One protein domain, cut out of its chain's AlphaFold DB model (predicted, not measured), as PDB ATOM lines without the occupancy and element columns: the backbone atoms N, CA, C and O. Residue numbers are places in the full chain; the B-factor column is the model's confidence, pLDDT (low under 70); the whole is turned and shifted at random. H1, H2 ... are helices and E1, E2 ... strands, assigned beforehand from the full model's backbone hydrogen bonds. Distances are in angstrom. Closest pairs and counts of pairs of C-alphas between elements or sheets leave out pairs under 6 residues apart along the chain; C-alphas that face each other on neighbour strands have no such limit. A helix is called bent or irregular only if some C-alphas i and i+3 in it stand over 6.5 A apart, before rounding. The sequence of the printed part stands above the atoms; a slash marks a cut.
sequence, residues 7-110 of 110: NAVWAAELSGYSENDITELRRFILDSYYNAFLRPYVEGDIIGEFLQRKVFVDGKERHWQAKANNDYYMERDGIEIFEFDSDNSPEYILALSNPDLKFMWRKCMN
ATOM      1  N   ASN A   7      22.824  17.803 -51.012       61.59
ATOM      2  CA  ASN A   7      22.282  18.468 -49.823       61.59
ATOM      3  C   ASN A   7      22.126  17.514 -48.628       61.59
ATOM      4  O   ASN A   7      22.335  17.928 -47.495       61.59
ATOM      5  N   ALA A   8      21.754  16.254 -48.871       59.28
ATOM      6  CA  ALA A   8      21.617  15.248 -47.824       59.28
ATOM      7  C   ALA A   8      22.977  14.734 -47.327       59.28
ATOM      8  O   ALA A   8      23.084  14.384 -46.157       59.28
ATOM      9  N   VAL A   9      24.014  14.739 -48.175       66.44
ATOM     10  CA  VAL A   9      25.394  14.438 -47.751       66.44
ATOM     11  C   VAL A   9      25.890  15.508 -46.783       66.44
ATOM     12  O   VAL A   9      26.282  15.172 -45.672       66.44
ATOM     13  N   TRP A  10      25.763  16.791 -47.134       71.88
ATOM     14  CA  TRP A  10      26.193  17.868 -46.235       71.88
ATOM     15  C   TRP A  10      25.382  17.916 -44.954       71.88
ATOM     16  O   TRP A  10      25.935  18.124 -43.888       71.88
ATOM     17  N   ALA A  11      24.066  17.718 -45.037       69.12
ATOM     18  CA  ALA A  11      23.236  17.686 -43.840       69.12
ATOM     19  C   ALA A  11      23.660  16.562 -42.877       69.12
ATOM     20  O   ALA A  11      23.585  16.743 -41.667       69.12
ATOM     21  N   ALA A  12      24.123  15.421 -43.402       69.44
ATOM     22  CA  ALA A  12      24.664  14.337 -42.588       69.44
ATOM     23  C   ALA A  12      26.052  14.672 -42.012       69.44
ATOM     24  O   ALA A  12      26.277  14.442 -40.826       69.44
ATOM     25  N   GLU A  13      26.957  15.254 -42.807       79.62
ATOM     26  CA  GLU A  13      28.287  15.705 -42.347       79.62
ATOM     27  C   GLU A  13      28.195  16.819 -41.289       79.62
ATOM     28  O   GLU A  13      29.027  16.911 -40.397       79.62
ATOM     29  N   LEU A  14      27.138  17.630 -41.347       81.25
ATOM     30  CA  LEU A  14      26.849  18.700 -40.391       81.25
ATOM     31  C   LEU A  14      25.967  18.245 -39.219       81.25
ATOM     32  O   LEU A  14      25.506  19.077 -38.432       81.25
ATOM     33  N   SER A  15      25.693  16.942 -39.097       74.38
ATOM     34  CA  SER A  15      24.902  16.427 -37.980       74.38
ATOM     35  C   SER A  15      25.655  16.639 -36.662       74.38
ATOM     36  O   SER A  15      26.763  16.151 -36.477       74.38
ATOM     37  N   GLY A  16      25.061  17.416 -35.755       77.75
ATOM     38  CA  GLY A  16      25.692  17.822 -34.493       77.75
ATOM     39  C   GLY A  16      25.931  19.325 -34.358       77.75
ATOM     40  O   GLY A  16      26.171  19.777 -33.246       77.75
ATOM     41  N   TYR A  17      25.794  20.099 -35.438       83.12
ATOM     42  CA  TYR A  17      25.824  21.562 -35.384       83.12
ATOM     43  C   TYR A  17      24.416  22.141 -35.209       83.12
ATOM     44  O   TYR A  17      23.451  21.641 -35.796       83.12
ATOM     45  N   SER A  18      24.284  23.226 -34.439       86.38
ATOM     46  CA  SER A  18      23.033  23.990 -34.407       86.38
ATOM     47  C   SER A  18      22.837  24.776 -35.714       86.38
ATOM     48  O   SER A  18      23.782  25.024 -36.460       86.38
ATOM     49  N   GLU A  19      21.616  25.238 -35.999       85.69
ATOM     50  CA  GLU A  19      21.346  26.070 -37.189       85.69
ATOM     51  C   GLU A  19      22.181  27.362 -37.224       85.69
ATOM     52  O   GLU A  19      22.570  27.842 -38.297       85.69
ATOM     53  N   ASN A  20      22.492  27.920 -36.051       85.44
ATOM     54  CA  ASN A  20      23.351  29.096 -35.946       85.44
ATOM     55  C   ASN A  20      24.794  28.752 -36.328       85.44
ATOM     56  O   ASN A  20      25.406  29.488 -37.102       85.44
ATOM     57  N   ASP A  21      25.304  27.613 -35.859       86.44
ATOM     58  CA  ASP A  21      26.663  27.168 -36.171       86.44
ATOM     59  C   ASP A  21      26.794  26.804 -37.649       86.44
ATOM     60  O   ASP A  21      27.761  27.193 -38.296       86.44
ATOM     61  N   ILE A  22      25.779  26.152 -38.226       87.94
ATOM     62  CA  ILE A  22      25.712  25.880 -39.667       87.94
ATOM     63  C   ILE A  22      25.728  27.194 -40.460       87.94
ATOM     64  O   ILE A  22      26.377  27.290 -41.505       87.94
ATOM     65  N   THR A  23      25.013  28.217 -39.991       87.44
ATOM     66  CA  THR A  23      25.001  29.535 -40.638       87.44
ATOM     67  C   THR A  23      26.375  30.201 -40.577       87.44
ATOM     68  O   THR A  23      26.836  30.737 -41.588       87.44
ATOM     69  N   GLU A  24      27.055  30.137 -39.434       88.31
ATOM     70  CA  GLU A  24      28.403  30.687 -39.278       88.31
ATOM     71  C   GLU A  24      29.438  29.904 -40.099       88.31
ATOM     72  O   GLU A  24      30.267  30.500 -40.788       88.31
ATOM     73  N   LEU A  25      29.326  28.576 -40.140       89.12
ATOM     74  CA  LEU A  25      30.166  27.706 -40.958       89.12
ATOM     75  C   LEU A  25      30.000  28.004 -42.451       89.12
ATOM     76  O   LEU A  25      30.985  28.095 -43.182       89.12
ATOM     77  N   ARG A  26      28.767  28.243 -42.919       89.25
ATOM     78  CA  ARG A  26      28.512  28.672 -44.306       89.25
ATOM     79  C   ARG A  26      29.207  29.993 -44.631       89.25
ATOM     80  O   ARG A  26      29.768  30.115 -45.717       89.25
ATOM     81  N   ARG A  27      29.195  30.967 -43.714       88.75
ATOM     82  CA  ARG A  27      29.924  32.235 -43.900       88.75
ATOM     83  C   ARG A  27      31.426  31.992 -43.972       88.75
ATOM     84  O   ARG A  27      32.063  32.454 -44.909       88.75
ATOM     85  N   PHE A  28      31.965  31.201 -43.047       90.44
ATOM     86  CA  PHE A  28      33.379  30.825 -43.041       90.44
ATOM     87  C   PHE A  28      33.814  30.152 -44.354       90.44
ATOM     88  O   PHE A  28      34.855  30.504 -44.912       90.44
ATOM     89  N   ILE A  29      32.994  29.245 -44.893       90.25
ATOM     90  CA  ILE A  29      33.216  28.599 -46.194       90.25
ATOM     91  C   ILE A  29      33.253  29.627 -47.332       90.25
ATOM     92  O   ILE A  29      34.152  29.576 -48.170       90.25
ATOM     93  N   LEU A  30      32.294  30.557 -47.379       89.75
ATOM     94  CA  LEU A  30      32.225  31.573 -48.436       89.75
ATOM     95  C   LEU A  30      33.402  32.545 -48.375       89.75
ATOM     96  O   LEU A  30      33.976  32.864 -49.415       89.75
ATOM     97  N   ASP A  31      33.799  32.961 -47.173       88.62
ATOM     98  CA  ASP A  31      34.972  33.812 -46.971       88.62
ATOM     99  C   ASP A  31      36.248  33.086 -47.405       88.62
ATOM    100  O   ASP A  31      37.094  33.660 -48.093       88.62
ATOM    101  N   SER A  32      36.366  31.801 -47.066       88.81
ATOM    102  CA  SER A  32      37.483  30.958 -47.497       88.81
ATOM    103  C   SER A  32      37.507  30.802 -49.019       88.81
ATOM    104  O   SER A  32      38.566  30.912 -49.627       88.81
ATOM    105  N   TYR A  33      36.346  30.622 -49.656       87.38
ATOM    106  CA  TYR A  33      36.227  30.554 -51.114       87.38
ATOM    107  C   TYR A  33      36.618  31.857 -51.797       87.38
ATOM    108  O   TYR A  33      37.392  31.842 -52.756       87.38
ATOM    109  N   TYR A  34      36.131  32.985 -51.284       85.69
ATOM    110  CA  TYR A  34      36.502  34.288 -51.805       85.69
ATOM    111  C   TYR A  34      38.016  34.497 -51.726       85.69
ATOM    112  O   TYR A  34      38.632  34.807 -52.742       85.69
ATOM    113  N   ASN A  35      38.627  34.260 -50.565       82.44
ATOM    114  CA  ASN A  35      40.060  34.485 -50.374       82.44
ATOM    115  C   ASN A  35      40.936  33.502 -51.158       82.44
ATOM    116  O   ASN A  35      41.949  33.913 -51.714       82.44
ATOM    117  N   ALA A  36      40.553  32.227 -51.233       81.06
ATOM    118  CA  ALA A  36      41.372  31.210 -51.885       81.06
ATOM    119  C   ALA A  36      41.223  31.185 -53.411       81.06
ATOM    120  O   ALA A  36      42.183  30.862 -54.108       81.06
ATOM    121  N   PHE A  37      40.034  31.504 -53.937       80.62
ATOM    122  CA  PHE A  37      39.727  31.302 -55.353       80.62
ATOM    123  C   PHE A  37      39.251  32.544 -56.084       80.62
ATOM    124  O   PHE A  37      39.426  32.574 -57.287       80.62
ATOM    125  N   LEU A  38      38.632  33.546 -55.454       80.62
ATOM    126  CA  LEU A  38      38.101  34.702 -56.199       80.62
ATOM    127  C   LEU A  38      39.039  35.908 -56.141       80.62
ATOM    128  O   LEU A  38      39.363  36.482 -57.177       80.62
ATOM    129  N   ARG A  39      39.506  36.262 -54.942       75.31
ATOM    130  CA  ARG A  39      40.407  37.389 -54.683       75.31
ATOM    131  C   ARG A  39      41.721  37.303 -55.474       75.31
ATOM    132  O   ARG A  39      42.075  38.319 -56.072       75.31
ATOM    133  N   PRO A  40      42.403  36.144 -55.594       70.50
ATOM    134  CA  PRO A  40      43.652  36.058 -56.358       70.50
ATOM    135  C   PRO A  40      43.486  36.407 -57.845       70.50
ATOM    136  O   PRO A  40      44.357  37.048 -58.426       70.50
ATOM    137  N   TYR A  41      42.345  36.073 -58.467       62.69
ATOM    138  CA  TYR A  41      42.061  36.482 -59.853       62.69
ATOM    139  C   TYR A  41      41.772  37.981 -59.999       62.69
ATOM    140  O   TYR A  41      41.853  38.505 -61.108       62.69
ATOM    141  N   VAL A  42      41.405  38.663 -58.911       59.47
ATOM    142  CA  VAL A  42      41.108  40.103 -58.898       59.47
ATOM    143  C   VAL A  42      42.366  40.923 -58.604       59.47
ATOM    144  O   VAL A  42      42.561  41.965 -59.225       59.47
ATOM    145  N   GLU A  43      43.212  40.461 -57.681       59.47
ATOM    146  CA  GLU A  43      44.335  41.245 -57.143       59.47
ATOM    147  C   GLU A  43      45.720  40.787 -57.636       59.47
ATOM    148  O   GLU A  43      46.691  41.511 -57.448       59.47
ATOM    149  N   GLY A  44      45.832  39.639 -58.318       49.53
ATOM    150  CA  GLY A  44      47.092  39.173 -58.916       49.53
ATOM    151  C   GLY A  44      48.124  38.609 -57.928       49.53
ATOM    152  O   GLY A  44      49.234  38.290 -58.352       49.53
ATOM    153  N   ASP A  45      47.763  38.455 -56.650       43.78
ATOM    154  CA  ASP A  45      48.637  37.983 -55.572       43.78
ATOM    155  C   ASP A  45      48.388  36.519 -55.147       43.78
ATOM    156  O   ASP A  45      47.356  35.909 -55.426       43.78
ATOM    157  N   ILE A  46      49.417  35.973 -54.492       45.06
ATOM    158  CA  ILE A  46      49.750  34.567 -54.214       45.06
ATOM    159  C   ILE A  46      48.581  33.712 -53.685       45.06
ATOM    160  O   ILE A  46      47.918  34.038 -52.704       45.06
ATOM    161  N   ILE A  47      48.406  32.541 -54.309       50.91
ATOM    162  CA  ILE A  47      47.534  31.453 -53.854       50.91
ATOM    163  C   ILE A  47      48.167  30.795 -52.628       50.91
ATOM    164  O   ILE A  47      49.262  30.241 -52.718       50.91
ATOM    165  N   GLY A  48      47.431  30.775 -51.522       53.25
ATOM    166  CA  GLY A  48      47.711  29.869 -50.413       53.25
ATOM    167  C   GLY A  48      47.833  30.564 -49.070       53.25
ATOM    168  O   GLY A  48      48.902  30.553 -48.476       53.25
ATOM    169  N   GLU A  49      46.728  31.075 -48.537       56.16
ATOM    170  CA  GLU A  49      46.625  31.239 -47.091       56.16
ATOM    171  C   GLU A  49      45.360  30.551 -46.594       56.16
ATOM    172  O   GLU A  49      44.234  30.855 -46.987       56.16
ATOM    173  N   PHE A  50      45.591  29.543 -45.758       65.19
ATOM    174  CA  PHE A  50      44.578  28.853 -44.985       65.19
ATOM    175  C   PHE A  50      43.800  29.893 -44.178       65.19
ATOM    176  O   PHE A  50      44.393  30.618 -43.378       65.19
ATOM    177  N   LEU A  51      42.480  29.968 -44.355       79.62
ATOM    178  CA  LEU A  51      41.665  30.800 -43.478       79.62
ATOM    179  C   LEU A  51      41.490  30.045 -42.160       79.62
ATOM    180  O   LEU A  51      41.053  28.894 -42.160       79.62
ATOM    181  N   GLN A  52      41.821  30.682 -41.043       86.88
ATOM    182  CA  GLN A  52      41.519  30.166 -39.710       86.88
ATOM    183  C   GLN A  52      40.542  31.105 -39.010       86.88
ATOM    184  O   GLN A  52      40.654  32.329 -39.121       86.88
ATOM    185  N   ARG A  53      39.573  30.545 -38.285       86.81
ATOM    186  CA  ARG A  53      38.598  31.314 -37.507       86.81
ATOM    187  C   ARG A  53      38.347  30.641 -36.171       86.81
ATOM    188  O   ARG A  53      38.022  29.461 -36.113       86.81
ATOM    189  N   LYS A  54      38.439  31.424 -35.100       87.12
ATOM    190  CA  LYS A  54      37.944  31.017 -33.785       87.12
ATOM    191  C   LYS A  54      36.463  31.342 -33.690       87.12
ATOM    192  O   LYS A  54      36.070  32.475 -33.972       87.12
ATOM    193  N   VAL A  55      35.664  30.365 -33.297       83.75
ATOM    194  CA  VAL A  55      34.215  30.490 -33.122       83.75
ATOM    195  C   VAL A  55      33.794  29.870 -31.794       83.75
ATOM    196  O   VAL A  55      34.530  29.083 -31.204       83.75
ATOM    197  N   PHE A  56      32.608  30.227 -31.315       81.06
ATOM    198  CA  PHE A  56      31.988  29.577 -30.165       81.06
ATOM    199  C   PHE A  56      30.799  28.754 -30.660       81.06
ATOM    200  O   PHE A  56      29.801  29.334 -31.077       81.06
ATOM    201  N   VAL A  57      30.921  27.428 -30.606       74.75
ATOM    202  CA  VAL A  57      29.892  26.452 -31.004       74.75
ATOM    203  C   VAL A  57      29.386  25.780 -29.735       74.75
ATOM    204  O   VAL A  57      30.187  25.263 -28.952       74.75
ATOM    205  N   ASP A  58      28.079  25.844 -29.479       73.94
ATOM    206  CA  ASP A  58      27.450  25.323 -28.252       73.94
ATOM    207  C   ASP A  58      28.148  25.764 -26.946       73.94
ATOM    208  O   ASP A  58      28.290  25.008 -25.981       73.94
ATOM    209  N   GLY A  59      28.635  27.009 -26.912       75.44
ATOM    210  CA  GLY A  59      29.337  27.574 -25.754       75.44
ATOM    211  C   GLY A  59      30.765  27.058 -25.542       75.44
ATOM    212  O   GLY A  59      31.382  27.395 -24.532       75.44
ATOM    213  N   LYS A  60      31.312  26.277 -26.481       79.81
ATOM    214  CA  LYS A  60      32.715  25.839 -26.495       79.81
ATOM    215  C   LYS A  60      33.488  26.597 -27.566       79.81
ATOM    216  O   LYS A  60      33.004  26.760 -28.683       79.81
ATOM    217  N   GLU A  61      34.692  27.051 -27.232       84.44
ATOM    218  CA  GLU A  61      35.606  27.615 -28.228       84.44
ATOM    219  C   GLU A  61      36.058  26.503 -29.182       84.44
ATOM    220  O   GLU A  61      36.530  25.456 -28.739       84.44
ATOM    221  N   ARG A  62      35.899  26.737 -30.485       82.44
ATOM    222  CA  ARG A  62      36.326  25.863 -31.581       82.44
ATOM    223  C   ARG A  62      37.158  26.656 -32.572       82.44
ATOM    224  O   ARG A  62      36.961  27.863 -32.745       82.44
ATOM    225  N   HIS A  63      38.120  25.996 -33.200       90.25
ATOM    226  CA  HIS A  63      39.006  26.627 -34.174       90.25
ATOM    227  C   HIS A  63      38.775  25.959 -35.520       90.25
ATOM    228  O   HIS A  63      39.124  24.802 -35.708       90.25
ATOM    229  N   TRP A  64      38.169  26.674 -36.460       91.69
ATOM    230  CA  TRP A  64      37.982  26.175 -37.815       91.69
ATOM    231  C   TRP A  64      39.148  26.574 -38.704       91.69
ATOM    232  O   TRP A  64      39.637  27.705 -38.646       91.69
ATOM    233  N   GLN A  65      39.558  25.655 -39.568       91.69
ATOM    234  CA  GLN A  65      40.562  25.875 -40.593       91.69
ATOM    235  C   GLN A  65      40.023  25.434 -41.946       91.69
ATOM    236  O   GLN A  65      39.516  24.325 -42.099       91.69
ATOM    237  N   ALA A  66      40.197  26.292 -42.944       90.56
ATOM    238  CA  ALA A  66      39.959  25.969 -44.335       90.56
ATOM    239  C   ALA A  66      41.288  25.682 -45.034       90.56
ATOM    240  O   ALA A  66      42.219  26.492 -45.001       90.56
ATOM    241  N   LYS A  67      41.357  24.538 -45.706       87.88
ATOM    242  CA  LYS A  67      42.441  24.180 -46.612       87.88
ATOM    243  C   LYS A  67      41.919  24.219 -48.037       87.88
ATOM    244  O   LYS A  67      41.072  23.416 -48.418       87.88
ATOM    245  N   ALA A  68      42.430  25.160 -48.821       85.31
ATOM    246  CA  ALA A  68      42.159  25.208 -50.246       85.31
ATOM    247  C   ALA A  68      43.083  24.228 -50.972       85.31
ATOM    248  O   ALA A  68      44.306  24.306 -50.846       85.31
ATOM    249  N   ASN A  69      42.491  23.322 -51.738       80.81
ATOM    250  CA  ASN A  69      43.211  22.469 -52.667       80.81
ATOM    251  C   ASN A  69      43.052  23.086 -54.059       80.81
ATOM    252  O   ASN A  69      41.933  23.294 -54.525       80.81
ATOM    253  N   ASN A  70      44.175  23.430 -54.682       71.94
ATOM    254  CA  ASN A  70      44.252  23.914 -56.057       71.94
ATOM    255  C   ASN A  70      45.291  23.043 -56.758       71.94
ATOM    256  O   ASN A  70      46.471  23.388 -56.838       71.94
ATOM    257  N   ASP A  71      44.864  21.835 -57.113       65.38
ATOM    258  CA  ASP A  71      45.714  20.873 -57.800       65.38
ATOM    259  C   ASP A  71      45.246  20.758 -59.246       65.38
ATOM    260  O   ASP A  71      44.317  20.013 -59.578       65.38
ATOM    261  N   TYR A  72      45.952  21.498 -60.099       50.72
ATOM    262  CA  TYR A  72      45.764  21.537 -61.544       50.72
ATOM    263  C   TYR A  72      45.800  20.143 -62.201       50.72
ATOM    264  O   TYR A  72      45.221  19.957 -63.270       50.72
ATOM    265  N   TYR A  73      46.458  19.154 -61.583       50.53
ATOM    266  CA  TYR A  73      46.610  17.805 -62.132       50.53
ATOM    267  C   TYR A  73      45.570  16.805 -61.618       50.53
ATOM    268  O   TYR A  73      45.385  15.760 -62.243       50.53
ATOM    269  N   MET A  74      44.906  17.093 -60.493       52.81
ATOM    270  CA  MET A  74      43.986  16.151 -59.841       52.81
ATOM    271  C   MET A  74      42.499  16.492 -59.986       52.81
ATOM    272  O   MET A  74      41.675  15.728 -59.488       52.81
ATOM    273  N   GLU A  75      42.135  17.602 -60.640       54.22
ATOM    274  CA  GLU A  75      40.737  18.077 -60.763       54.22
ATOM    275  C   GLU A  75      40.007  18.181 -59.403       54.22
ATOM    276  O   GLU A  75      38.779  18.103 -59.316       54.22
ATOM    277  N   ARG A  76      40.759  18.357 -58.309       62.41
ATOM    278  CA  ARG A  76      40.242  18.466 -56.935       62.41
ATOM    279  C   ARG A  76      40.332  19.895 -56.425       62.41
ATOM    280  O   ARG A  76      40.751  20.136 -55.295       62.41
ATOM    281  N   ASP A  77      39.915  20.838 -57.259       76.88
ATOM    282  CA  ASP A  77      39.761  22.216 -56.818       76.88
ATOM    283  C   ASP A  77      38.628  22.282 -55.800       76.88
ATOM    284  O   ASP A  77      37.494  21.873 -56.081       76.88
ATOM    285  N   GLY A  78      38.922  22.790 -54.611       86.06
ATOM    286  CA  GLY A  78      37.948  22.814 -53.534       86.06
ATOM    287  C   GLY A  78      38.505  23.278 -52.200       86.06
ATOM    288  O   GLY A  78      39.656  23.700 -52.091       86.06
ATOM    289  N   ILE A  79      37.660  23.203 -51.178       88.00
ATOM    290  CA  ILE A  79      38.003  23.550 -49.803       88.00
ATOM    291  C   ILE A  79      37.649  22.385 -48.896       88.00
ATOM    292  O   ILE A  79      36.525  21.891 -48.929       88.00
ATOM    293  N   GLU A  80      38.597  21.991 -48.062       89.31
ATOM    294  CA  GLU A  80      38.383  21.100 -46.927       89.31
ATOM    295  C   GLU A  80      38.299  21.944 -45.656       89.31
ATOM    296  O   GLU A  80      39.110  22.853 -45.460       89.31
ATOM    297  N   ILE A  81      37.316  21.658 -44.806       90.56
ATOM    298  CA  ILE A  81      37.135  22.332 -43.525       90.56
ATOM    299  C   ILE A  81      37.436  21.354 -42.395       90.56
ATOM    300  O   ILE A  81      36.882  20.255 -42.342       90.56
ATOM    301  N   PHE A  82      38.281  21.797 -41.474       91.19
ATOM    302  CA  PHE A  82      38.653  21.082 -40.264       91.19
ATOM    303  C   PHE A  82      38.272  21.913 -39.043       91.19
ATOM    304  O   PHE A  82      38.403  23.138 -39.056       91.19
ATOM    305  N   GLU A  83      37.826  21.249 -37.991       91.00
ATOM    306  CA  GLU A  83      37.705  21.795 -36.648       91.00
ATOM    307  C   GLU A  83      38.876  21.298 -35.805       91.00
ATOM    308  O   GLU A  83      39.291  20.153 -35.918       91.00
ATOM    309  N   PHE A  84      39.416  22.157 -34.956       87.44
ATOM    310  CA  PHE A  84      40.409  21.795 -33.960       87.44
ATOM    311  C   PHE A  84      39.795  21.989 -32.581       87.44
ATOM    312  O   PHE A  84      39.193  23.032 -32.283       87.44
ATOM    313  N   ASP A  85      39.942  20.960 -31.756       78.69
ATOM    314  CA  ASP A  85      39.606  21.000 -30.341       78.69
ATOM    315  C   ASP A  85      40.706  21.693 -29.513       78.69
ATOM    316  O   ASP A  85      41.707  22.191 -30.035       78.69
ATOM    317  N   SER A  86      40.520  21.748 -28.191       76.94
ATOM    318  CA  SER A  86      41.485  22.357 -27.265       76.94
ATOM    319  C   SER A  86      42.852  21.671 -27.256       76.94
ATOM    320  O   SER A  86      43.842  22.307 -26.897       76.94
ATOM    321  N   ASP A  87      42.903  20.400 -27.654       81.31
ATOM    322  CA  ASP A  87      44.126  19.599 -27.712       81.31
ATOM    323  C   ASP A  87      44.788  19.692 -29.099       81.31
ATOM    324  O   ASP A  87      45.793  19.028 -29.368       81.31
ATOM    325  N   ASN A  88      44.255  20.562 -29.966       76.38
ATOM    326  CA  ASN A  88      44.708  20.823 -31.325       76.38
ATOM    327  C   ASN A  88      44.650  19.575 -32.227       76.38
ATOM    328  O   ASN A  88      45.424  19.453 -33.184       76.38
ATOM    329  N   SER A  89      43.735  18.650 -31.928       79.88
ATOM    330  CA  SER A  89      43.465  17.485 -32.766       79.88
ATOM    331  C   SER A  89      42.517  17.887 -33.901       79.88
ATOM    332  O   SER A  89      41.439  18.413 -33.621       79.88
ATOM    333  N   PRO A  90      42.891  17.673 -35.179       85.56
ATOM    334  CA  PRO A  90      42.028  18.011 -36.301       85.56
ATOM    335  C   PRO A  90      40.891  16.996 -36.440       85.56
ATOM    336  O   PRO A  90      41.120  15.807 -36.667       85.56
ATOM    337  N   GLU A  91      39.666  17.491 -36.397       88.06
ATOM    338  CA  GLU A  91      38.452  16.793 -36.780       88.06
ATOM    339  C   GLU A  91      37.990  17.310 -38.145       88.06
ATOM    340  O   GLU A  91      37.837  18.508 -38.376       88.06
ATOM    341  N   TYR A  92      37.809  16.408 -39.103       88.50
ATOM    342  CA  TYR A  92      37.319  16.779 -40.424       88.50
ATOM    343  C   TYR A  92      35.817  17.065 -40.363       88.50
ATOM    344  O   TYR A  92      35.055  16.225 -39.890       88.50
ATOM    345  N   ILE A  93      35.399  18.220 -40.884       90.06
ATOM    346  CA  ILE A  93      33.984  18.594 -40.950       90.06
ATOM    347  C   ILE A  93      33.404  18.168 -42.299       90.06
ATOM    348  O   ILE A  93      32.463  17.384 -42.355       90.06
ATOM    349  N   LEU A  94      33.945  18.711 -43.394       90.31
ATOM    350  CA  LEU A  94      33.432  18.494 -44.749       90.31
ATOM    351  C   LEU A  94      34.426  18.958 -45.818       90.31
ATOM    352  O   LEU A  94      35.339  19.743 -45.549       90.31
ATOM    353  N   ALA A  95      34.189  18.536 -47.059       88.19
ATOM    354  CA  ALA A  95      34.924  18.977 -48.237       88.19
ATOM    355  C   ALA A  95      33.957  19.419 -49.329       88.19
ATOM    356  O   ALA A  95      32.956  18.764 -49.630       88.19
ATOM    357  N   LEU A  96      34.293  20.537 -49.958       87.56
ATOM    358  CA  LEU A  96      33.487  21.175 -50.981       87.56
ATOM    359  C   LEU A  96      34.287  21.305 -52.255       87.56
ATOM    360  O   LEU A  96      35.342  21.934 -52.280       87.56
ATOM    361  N   SER A  97      33.739  20.755 -53.332       86.50
ATOM    362  CA  SER A  97      34.293  20.966 -54.662       86.50
ATOM    363  C   SER A  97      34.063  22.410 -55.123       86.50
ATOM    364  O   SER A  97      33.091  23.060 -54.731       86.50
ATOM    365  N   ASN A  98      34.913  22.920 -56.011       84.69
ATOM    366  CA  ASN A  98      34.763  24.251 -56.600       84.69
ATOM    367  C   ASN A  98      33.380  24.469 -57.267       84.69
ATOM    368  O   ASN A  98      32.779  25.526 -57.058       84.69
ATOM    369  N   PRO A  99      32.777  23.493 -57.985       85.62
ATOM    370  CA  PRO A  99      31.386  23.604 -58.433       85.62
ATOM    371  C   PRO A  99      30.373  23.844 -57.306       85.62
ATOM    372  O   PRO A  99      29.446  24.639 -57.480       85.62
ATOM    373  N   ASP A 100      30.546  23.186 -56.158       86.12
ATOM    374  CA  ASP A 100      29.657  23.347 -55.008       86.12
ATOM    375  C   ASP A 100      29.831  24.723 -54.354       86.12
ATOM    376  O   ASP A 100      28.845  25.412 -54.083       86.12
ATOM    377  N   LEU A 101      31.078  25.168 -54.198       87.69
ATOM    378  CA  LEU A 101      31.414  26.502 -53.693       87.69
ATOM    379  C   LEU A 101      30.846  27.604 -54.597       87.69
ATOM    380  O   LEU A 101      30.206  28.544 -54.123       87.69
ATOM    381  N   LYS A 102      30.970  27.448 -55.920       86.69
ATOM    382  CA  LYS A 102      30.386  28.360 -56.912       86.69
ATOM    383  C   LYS A 102      28.860  28.398 -56.837       86.69
ATOM    384  O   LYS A 102      28.256  29.456 -57.027       86.69
ATOM    385  N   PHE A 103      28.225  27.256 -56.584       86.00
ATOM    386  CA  PHE A 103      26.779  27.184 -56.396       86.00
ATOM    387  C   PHE A 103      26.335  27.893 -55.111       86.00
ATOM    388  O   PHE A 103      25.382  28.673 -55.158       86.00
ATOM    389  N   MET A 104      27.043  27.678 -53.996       86.31
ATOM    390  CA  MET A 104      26.795  28.388 -52.736       86.31
ATOM    391  C   MET A 104      26.943  29.900 -52.908       86.31
ATOM    392  O   MET A 104      26.022  30.640 -52.575       86.31
ATOM    393  N   TRP A 105      28.047  30.352 -53.510       87.31
ATOM    394  CA  TRP A 105      28.309  31.771 -53.761       87.31
ATOM    395  C   TRP A 105      27.177  32.439 -54.548       87.31
ATOM    396  O   TRP A 105      26.660  33.482 -54.154       87.31
ATOM    397  N   ARG A 106      26.719  31.803 -55.636       86.56
ATOM    398  CA  ARG A 106      25.606  32.316 -56.456       86.56
ATOM    399  C   ARG A 106      24.297  32.442 -55.683       86.56
ATOM    400  O   ARG A 106      23.534  33.358 -55.961       86.56
ATOM    401  N   LYS A 107      24.024  31.536 -54.742       83.56
ATOM    402  CA  LYS A 107      22.816  31.598 -53.908       83.56
ATOM    403  C   LYS A 107      22.836  32.734 -52.894       83.56
ATOM    404  O   LYS A 107      21.767  33.161 -52.494       83.56
ATOM    405  N   CYS A 108      24.010  33.192 -52.471       77.62
ATOM    406  CA  CYS A 108      24.137  34.299 -51.523       77.62
ATOM    407  C   CYS A 108      24.098  35.680 -52.189       77.62
ATOM    408  O   CYS A 108      23.896  36.672 -51.499       77.62
ATOM    409  N   MET A 109      24.306  35.747 -53.507       70.81
ATOM    410  CA  MET A 109      24.279  36.994 -54.285       70.81
ATOM    411  C   MET A 109      22.891  37.327 -54.864       70.81
ATOM    412  O   MET A 109      22.728  38.402 -55.438       70.81
ATOM    413  N   ASN A 110      21.922  36.413 -54.740       49.78
ATOM    414  CA  ASN A 110      20.522  36.580 -55.147       49.78
ATOM    415  C   ASN A 110      19.630  36.730 -53.915       49.78
ATOM    416  O   ASN A 110      18.633  37.474 -54.016       49.78
TER     417      ASN A 110
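AT A GLANCE: This is residues 7 to 110 of the 110 residues of an uncharacterized protein of Rhodospirillaceae bacterium (UniProt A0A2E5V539). A strongly twisted sheet of four strands has the long helix H2 running slantwise over one face, while H3 stands up from that same face and packs on H2. The short helix H1 only grazes the sheet, at E4. The printed part has 104 residues with three named helices and four named strands, in the order H1 H2 E1 E2 E3 E4 H3; the sheet's order is E1 E2 E3 E4, all antiparallel, and the class is mixed, helices and strands. The whole is compact, with a radius of gyration of the C-alphas of 13.9 A and spans of 39 by 31 by 25 A.

HOW THE PARTS SIT: Start with H1, residues 7 to 13: its residues 9 to 13 graze the sheet, and its closest C-alphas to E4, residues 90 to 97, are those of Glu 13 and Leu 94, 6.3 A apart. Next comes H2, residues 19 to 43, which is apart from H1. Look for E1, residues 51 to 57, and E2, residues 60 to 69, a hairpin at 151 degrees, with N 55 and O 62 within hydrogen-bond range at 2.9 A. H2 lies over E2 at a height over the sheet of 8.7 A, slantwise to the strands at 35 degrees to E2 on the local plane; their closest C-alphas are those of Ala 36 and Ala 68, 6.3 A apart. E3, residues 78 to 84, forms hairpins with E2, where N 67 and O 80 are 2.8 A apart, and with E4, where N 79 and O 96 are 2.9 A apart. These four strands form a meander, each the antiparallel neighbour of the one before. H3, residues 98 to 108, stands up from the sheet over E4, its line rising 68 degrees. H2 and H3, on the same face in two layers with the sheet, touch through residues 29 to 33 of H2 alone, with the C-alphas of Leu 30 and Trp 105 closest at 6.6 A; their tilt of 69 degrees, opposite ways, is only just steep. Every O i to N i+4 pair is within hydrogen-bond range in H1 and H3, and 18 of 21 in H2.

IN THESE COORDINATES: Find C-alpha 7 at (22.282, 18.468, -49.823), where H1 begins. H2 runs 34.0 A from C-alpha 19 at (21.346, 26.070, -37.189); it has a kink of 34 degrees near residue 37 and is only just irregular, with C-alphas 36 and 39 6.9 A apart. E1 measures 17.7 A, E2 28.4 A, E3 19.8 A and E4 20.1 A; E4 bends by 57 degrees at residue 93. H3, 15.5 A, ends at C-alpha 108, (24.137, 34.299, -51.523).

THE WHOLE: The C-alphas farthest apart, those of Gly 59 and Tyr 73, are 41.4 A apart. The printed part has no cut and no long link. Its mean pLDDT is 78.5; look under 70 at residues 7 to 9, 11 to 12, 41 to 50, 71 to 76 and 110.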